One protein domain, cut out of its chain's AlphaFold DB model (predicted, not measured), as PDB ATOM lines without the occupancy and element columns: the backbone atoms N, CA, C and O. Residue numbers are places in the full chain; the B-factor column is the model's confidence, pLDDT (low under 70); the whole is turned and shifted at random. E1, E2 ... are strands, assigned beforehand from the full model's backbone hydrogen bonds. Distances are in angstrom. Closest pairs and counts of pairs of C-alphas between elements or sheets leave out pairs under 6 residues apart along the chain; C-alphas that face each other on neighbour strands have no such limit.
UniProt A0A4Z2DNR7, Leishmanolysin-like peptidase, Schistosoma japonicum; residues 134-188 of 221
ATOM      1  N   THR A 134     157.516 189.380  83.932       91.06
ATOM      2  CA  THR A 134     156.500 188.326  83.793       91.06
ATOM      3  C   THR A 134     155.799 188.101  85.124       91.06
ATOM      4  O   THR A 134     156.287 188.535  86.167       91.06
ATOM      5  N   SER A 135     154.705 187.348  85.116       92.56
ATOM      6  CA  SER A 135     154.006 186.890  86.322       92.56
ATOM      7  C   SER A 135     154.791 185.878  87.179       92.56
ATOM      8  O   SER A 135     154.247 185.286  88.110       92.56
ATOM      9  N   SER A 136     156.078 185.662  86.883       93.56
ATOM     10  CA  SER A 136     156.985 184.862  87.705       93.56
ATOM     11  C   SER A 136     157.405 185.618  88.962       93.56
ATOM     12  O   SER A 136     157.989 186.701  88.876       93.56
ATOM     13  N   CYS A 137     157.213 184.994  90.126       92.94
ATOM     14  CA  CYS A 137     157.688 185.543  91.392       92.94
ATOM     15  C   CYS A 137     159.196 185.370  91.576       92.94
ATOM     16  O   CYS A 137     159.768 185.963  92.480       92.94
ATOM     17  N   THR A 138     159.866 184.561  90.750       92.31
ATOM     18  CA  THR A 138     161.294 184.254  90.920       92.31
ATOM     19  C   THR A 138     162.216 185.091  90.044       92.31
ATOM     20  O   THR A 138     163.396 184.762  89.926       92.31
ATOM     21  N   SER A 139     161.693 186.123  89.381       88.88
ATOM     22  CA  SER A 139     162.512 187.039  88.589       88.88
ATOM     23  C   SER A 139     163.455 187.842  89.494       88.88
ATOM     24  O   SER A 139     163.143 188.130  90.647       88.88
ATOM     25  N   ASN A 140     164.630 188.196  88.972       86.75
ATOM     26  CA  ASN A 140     165.633 188.979  89.702       86.75
ATOM     27  C   ASN A 140     165.421 190.491  89.507       86.75
ATOM     28  O   ASN A 140     166.381 191.235  89.330       86.75
ATOM     29  N   ILE A 141     164.164 190.931  89.459       85.81
ATOM     30  CA  ILE A 141     163.802 192.334  89.246       85.81
ATOM     31  C   ILE A 141     163.460 192.942  90.600       85.81
ATOM     32  O   ILE A 141     162.598 192.426  91.306       85.81
ATOM     33  N   SER A 142     164.099 194.055  90.940       84.44
ATOM     34  CA  SER A 142     163.732 194.834  92.120       84.44
ATOM     35  C   SER A 142     162.567 195.753  91.775       84.44
ATOM     36  O   SER A 142     162.712 196.661  90.957       84.44
ATOM     37  N   LEU A 143     161.411 195.515  92.390       83.75
ATOM     38  CA  LEU A 143     160.266 196.413  92.272       83.75
ATOM     39  C   LEU A 143     160.457 197.601  93.217       83.75
ATOM     40  O   LEU A 143     160.790 197.411  94.389       83.75
ATOM     41  N   LYS A 144     160.244 198.822  92.720       80.62
ATOM     42  CA  LYS A 144     160.221 200.014  93.573       80.62
ATOM     43  C   LYS A 144     158.969 199.962  94.453       80.62
ATOM     44  O   LYS A 144     157.904 199.656  93.926       80.62
ATOM     45  N   PRO A 145     159.061 200.203  95.769       74.00
ATOM     46  CA  PRO A 145     157.899 200.224  96.648       74.00
ATOM     47  C   PRO A 145     157.160 201.559  96.485       74.00
ATOM     48  O   PRO A 145     157.300 202.463  97.301       74.00
ATOM     49  N   ASP A 146     156.408 201.700  95.396       73.31
ATOM     50  CA  ASP A 146     155.561 202.862  95.133       73.31
ATOM     51  C   ASP A 146     154.127 202.436  94.778       73.31
ATOM     52  O   ASP A 146     153.864 201.310  94.352       73.31
ATOM     53  N   LEU A 147     153.175 203.351  94.976       70.75
ATOM     54  CA  LEU A 147     151.748 203.082  94.760       70.75
ATOM     55  C   LEU A 147     151.353 203.046  93.272       70.75
ATOM     56  O   LEU A 147     150.212 202.708  92.960       70.75
ATOM     57  N   THR A 148     152.262 203.390  92.355       68.38
ATOM     58  CA  THR A 148     151.983 203.477  90.912       68.38
ATOM     59  C   THR A 148     152.420 202.223  90.157       68.38
ATOM     60  O   THR A 148     151.699 201.751  89.282       68.38
ATOM     61  N   THR A 149     153.568 201.644  90.511       68.81
ATOM     62  CA  THR A 149     154.185 200.485  89.847       68.81
ATOM     63  C   THR A 149     154.170 199.222  90.708       68.81
ATOM     64  O   THR A 149     154.141 198.111  90.169       68.81
ATOM     65  N   ASN A 150     154.127 199.356  92.039       78.19
ATOM     66  CA  ASN A 150     154.084 198.230  92.973       78.19
ATOM     67  C   ASN A 150     153.085 198.448  94.114       78.19
ATOM     68  O   ASN A 150     153.408 198.270  95.288       78.19
ATOM     69  N   LEU A 151     151.841 198.770  93.754       76.56
ATOM     70  CA  LEU A 151     150.744 198.994  94.700       76.56
ATOM     71  C   LEU A 151     150.594 197.874  95.748       76.56
ATOM     72  O   LEU A 151     150.250 198.131  96.895       76.56
ATOM     73  N   PHE A 152     150.869 196.631  95.349       78.56
ATOM     74  CA  PHE A 152     150.746 195.439  96.192       78.56
ATOM     75  C   PHE A 152     152.029 195.084  96.954       78.56
ATOM     76  O   PHE A 152     152.100 194.007  97.540       78.56
ATOM     77  N   LEU A 153     153.054 195.944  96.906       81.31
ATOM     78  CA  LEU A 153     154.334 195.769  97.598       81.31
ATOM     79  C   LEU A 153     154.956 194.379  97.373       81.31
ATOM     80  O   LEU A 153     155.482 193.737  98.279       81.31
ATOM     81  N   GLN A 154     154.876 193.888  96.141       86.25
ATOM     82  CA  GLN A 154     155.337 192.552  95.799       86.25
ATOM     83  C   GLN A 154     156.856 192.439  95.940       86.25
ATOM     84  O   GLN A 154     157.599 193.334  95.532       86.25
ATOM     85  N   ASP A 155     157.308 191.288  96.431       87.88
ATOM     86  CA  ASP A 155     158.707 190.881  96.411       87.88
ATOM     87  C   ASP A 155     158.938 189.872  95.285       87.88
ATOM     88  O   ASP A 155     158.315 188.805  95.249       87.88
ATOM     89  N   LEU A 156     159.928 190.128  94.435       90.12
ATOM     90  CA  LEU A 156     160.400 189.166  93.442       90.12
ATOM     91  C   LEU A 156     161.778 188.631  93.844       90.12
ATOM     92  O   LEU A 156     162.595 189.333  94.441       90.12
ATOM     93  N   GLY A 157     162.031 187.359  93.549       90.19
ATOM     94  CA  GLY A 157     163.333 186.735  93.751       90.19
ATOM     95  C   GLY A 157     163.260 185.242  94.046       90.19
ATOM     96  O   GLY A 157     162.197 184.640  94.202       90.19
ATOM     97  N   ARG A 158     164.431 184.609  94.178       89.88
ATOM     98  CA  ARG A 158     164.552 183.153  94.393       89.88
ATOM     99  C   ARG A 158     163.840 182.623  95.639       89.88
ATOM    100  O   ARG A 158     163.592 181.419  95.704       89.88
ATOM    101  N   ASN A 159     163.472 183.486  96.587       88.38
ATOM    102  CA  ASN A 159     162.741 183.142  97.812       88.38
ATOM    103  C   ASN A 159     161.269 183.578  97.799       88.38
ATOM    104  O   ASN A 159     160.562 183.313  98.767       88.38
ATOM    105  N   SER A 160     160.786 184.157  96.700       90.12
ATOM    106  CA  SER A 160     159.399 184.598  96.569       90.12
ATOM    107  C   SER A 160     158.489 183.529  95.971       90.12
ATOM    108  O   SER A 160     158.913 182.680  95.178       90.12
ATOM    109  N   THR A 161     157.228 183.525  96.376       91.75
ATOM    110  CA  THR A 161     156.181 182.644  95.854       91.75
ATOM    111  C   THR A 161     154.892 183.427  95.668       91.75
ATOM    112  O   THR A 161     154.764 184.538  96.177       91.75
ATOM    113  N   CYS A 162     153.966 182.848  94.913       91.69
ATOM    114  CA  CYS A 162     152.642 183.413  94.730       91.69
ATOM    115  C   CYS A 162     151.758 183.127  95.950       91.69
ATOM    116  O   CYS A 162     151.820 182.022  96.499       91.69
ATOM    117  N   PHE A 163     150.943 184.107  96.325       89.50
ATOM    118  CA  PHE A 163     149.901 184.024  97.340       89.50
ATOM    119  C   PHE A 163     148.567 184.433  96.733       89.50
ATOM    120  O   PHE A 163     148.507 185.430  96.017       89.50
ATOM    121  N   GLU A 164     147.519 183.659  97.018       87.19
ATOM    122  CA  GLU A 164     146.148 184.032  96.679       87.19
ATOM    123  C   GLU A 164     145.562 184.832  97.846       87.19
ATOM    124  O   GLU A 164     145.608 184.382  98.992       87.19
ATOM    125  N   LEU A 165     145.054 186.029  97.563       79.31
ATOM    126  CA  LEU A 165     144.498 186.951  98.549       79.31
ATOM    127  C   LEU A 165     142.983 187.037  98.372       79.31
ATOM    128  O   LEU A 165     142.477 187.113  97.254       79.31
ATOM    129  N   THR A 166     142.251 187.049  99.481       71.25
ATOM    130  CA  THR A 166     140.806 187.325  99.480       71.25
ATOM    131  C   THR A 166     140.516 188.813  99.619       71.25
ATOM    132  O   THR A 166     139.548 189.303  99.046       71.25
ATOM    133  N   ARG A 167     141.358 189.528 100.371       68.81
ATOM    134  CA  ARG A 167     141.204 190.946 100.684       68.81
ATOM    135  C   ARG A 167     142.569 191.572 100.928       68.81
ATOM    136  O   ARG A 167     143.397 190.986 101.624       68.81
ATOM    137  N   MET A 168     142.780 192.762 100.376       67.50
ATOM    138  CA  MET A 168     143.885 193.633 100.755       67.50
ATOM    139  C   MET A 168     143.324 194.957 101.254       67.50
ATOM    140  O   MET A 168     142.500 195.583 100.583       67.50
ATOM    141  N   GLU A 169     143.813 195.379 102.412       71.25
ATOM    142  CA  GLU A 169     143.459 196.647 103.031       71.25
ATOM    143  C   GLU A 169     144.694 197.532 103.117       71.25
ATOM    144  O   GLU A 169     145.764 197.083 103.530       71.25
ATOM    145  N   TYR A 170     144.543 198.793 102.730       66.31
ATOM    146  CA  TYR A 170     145.547 199.821 102.960       66.31
ATOM    147  C   TYR A 170     145.005 200.841 103.952       66.31
ATOM    148  O   TYR A 170     143.927 201.406 103.741       66.31
ATOM    149  N   THR A 171     145.766 201.088 105.016       64.62
ATOM    150  CA  THR A 171     145.433 202.065 106.049       64.62
ATOM    151  C   THR A 171     146.331 203.295 105.926       64.62
ATOM    152  O   THR A 171     147.553 203.196 105.860       64.62
ATOM    153  N   ASN A 172     145.722 204.479 105.896       67.25
ATOM    154  CA  ASN A 172     146.428 205.753 106.037       67.25
ATOM    155  C   ASN A 172     145.749 206.567 107.143       67.25
ATOM    156  O   ASN A 172     144.687 207.160 106.930       67.25
ATOM    157  N   GLY A 173     146.321 206.528 108.348       74.19
ATOM    158  CA  GLY A 173     145.667 207.046 109.548       74.19
ATOM    159  C   GLY A 173     144.377 206.275 109.851       74.19
ATOM    160  O   GLY A 173     144.418 205.073 110.091       74.19
ATOM    161  N   LEU A 174     143.232 206.967 109.823       68.25
ATOM    162  CA  LEU A 174     141.902 206.384 110.072       68.25
ATOM    163  C   LEU A 174     141.185 205.893 108.801       68.25
ATOM    164  O   LEU A 174     140.109 205.306 108.898       68.25
ATOM    165  N   MET A 175     141.731 206.149 107.609       59.16
ATOM    166  CA  MET A 175     141.100 205.745 106.349       59.16
ATOM    167  C   MET A 175     141.549 204.343 105.932       59.16
ATOM    168  O   MET A 175     142.750 204.092 105.831       59.16
ATOM    169  N   VAL A 176     140.579 203.471 105.640       71.88
ATOM    170  CA  VAL A 176     140.783 202.107 105.127       71.88
ATOM    171  C   VAL A 176     140.327 202.047 103.674       71.88
ATOM    172  O   VAL A 176     139.184 202.384 103.364       71.88
ATOM    173  N   TRP A 177     141.206 201.595 102.787       64.69
ATOM    174  CA  TRP A 177     140.900 201.370 101.376       64.69
ATOM    175  C   TRP A 177     141.011 199.888 101.054       64.69
ATOM    176  O   TRP A 177     142.023 199.262 101.362       64.69
ATOM    177  N   GLU A 178     139.991 199.340 100.396       67.56
ATOM    178  CA  GLU A 178     139.977 197.943  99.969       67.56
ATOM    179  C   GLU A 178     140.310 197.832  98.478       67.56
ATOM    180  O   GLU A 178     139.799 198.578  97.631       67.56
ATOM    181  N   ARG A 179     141.194 196.891  98.145       65.38
ATOM    182  CA  ARG A 179     141.501 196.526  96.761       65.38
ATOM    183  C   ARG A 179     141.309 195.032  96.569       65.38
ATOM    184  O   ARG A 179     141.847 194.215  97.312       65.38
ATOM    185  N   SER A 180     140.597 194.686  95.504       59.59
ATOM    186  CA  SER A 180     140.463 193.319  95.021       59.59
ATOM    187  C   SER A 180     141.662 192.965  94.135       59.59
ATOM    188  O   SER A 180     141.615 193.079  92.914       59.59
ATOM    189  N   SER A 181     142.765 192.536  94.746       63.19
ATOM    190  CA  SER A 181     143.714 191.666  94.041       63.19
ATOM    191  C   SER A 181     143.571 190.259  94.573       63.19
ATOM    192  O   SER A 181     143.504 190.064  95.783       63.19
ATOM    193  N   THR A 182     143.539 189.290  93.663       74.19
ATOM    194  CA  THR A 182     143.463 187.876  94.021       74.19
ATOM    195  C   THR A 182     144.832 187.231  94.139       74.19
ATOM    196  O   THR A 182     144.906 186.159  94.722       74.19
ATOM    197  N   VAL A 183     145.907 187.828  93.599       88.56
ATOM    198  CA  VAL A 183     147.242 187.205  93.584       88.56
ATOM    199  C   VAL A 183     148.396 188.195  93.688       88.56
ATOM    200  O   VAL A 183     148.416 189.231  93.021       88.56
ATOM    201  N   THR A 184     149.411 187.843  94.475       88.56
ATOM    202  CA  THR A 184     150.633 188.642  94.652       88.56
ATOM    203  C   THR A 184     151.862 187.764  94.894       88.56
ATOM    204  O   THR A 184     151.758 186.614  95.321       88.56
ATOM    205  N   CYS A 185     153.055 188.295  94.615       89.94
ATOM    206  CA  CYS A 185     154.325 187.646  94.941       89.94
ATOM    207  C   CYS A 185     154.918 188.203  96.237       89.94
ATOM    208  O   CYS A 185     155.172 189.401  96.319       89.94
ATOM    209  N   HIS A 186     155.225 187.339  97.205       88.44
ATOM    210  CA  HIS A 186     155.928 187.730  98.434       88.44
ATOM    211  C   HIS A 186     156.995 186.707  98.815       88.44
ATOM    212  O   HIS A 186     156.965 185.550  98.374       88.44
ATOM    213  N   LYS A 187     157.959 187.118  99.644       87.25
ATOM    214  CA  LYS A 187     158.946 186.197 100.219       87.25
ATOM    215  C   LYS A 187     158.246 185.120 101.046       87.25
ATOM    216  O   LYS A 187     157.240 185.355 101.707       87.25
ATOM    217  N   LYS A 188     158.802 183.911 101.033       79.00
ATOM    218  CA  LYS A 188     158.397 182.858 101.966       79.00
ATOM    219  C   LYS A 188     158.810 183.274 103.381       79.00
ATOM    220  O   LYS A 188     159.981 183.157 103.730       79.00
TER     221      LYS A 188
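This is residues 134 to 188 of the 221 residues of the protein "Leishmanolysin-like peptidase" of Schistosoma japonicum (UniProt A0A4Z2DNR7). With little regular structure, this is a long two-stranded ribbon, E1 beside E4 at one end and the hairpin E2 and E3 at the other, whose tip, residues 171 to 176, sticks out; residues 134 to 159, without a named element, loop out from the E1 and E4 end and back. The printed part has 55 residues, 20 of them in four strands, E1 to E4 in order, and no named helix. Its class is all strand, in two antiparallel sheets, E1 - E4 and E2 - E3. It is elongated, 36 by 22 by 18 A, and only just compact, close to loose, with a radius of gyration of the C-alphas of 12.0 A.

E1, residues 160 to 164, begins at C-alpha (159.399, 184.598, 96.569) and spans 13.3 A. E4, residues 183 to 187, spans 13.5 A and ends at C-alpha (158.946, 186.197, 100.219). E2, residues 168 to 172, spans 13.5 A; E3, residues 175 to 179, 13.3 A.

E1 and E4 are antiparallel at 146 degrees, with N 163 and O 184 within hydrogen-bond range at 2.8 A. E2 and E3 are antiparallel at 155 degrees, with N 170 and O 177 at 2.9 A. E1 and E2 are apart, as are E3 and E4.

The C-alphas farthest apart, of Arg 158 and Leu 174, are 36.0 A apart. The printed part has no cut, and its three links between strands are tight. Mean pLDDT of the printed part is 79.5; 14 residues are under 70, among them 177 to 181.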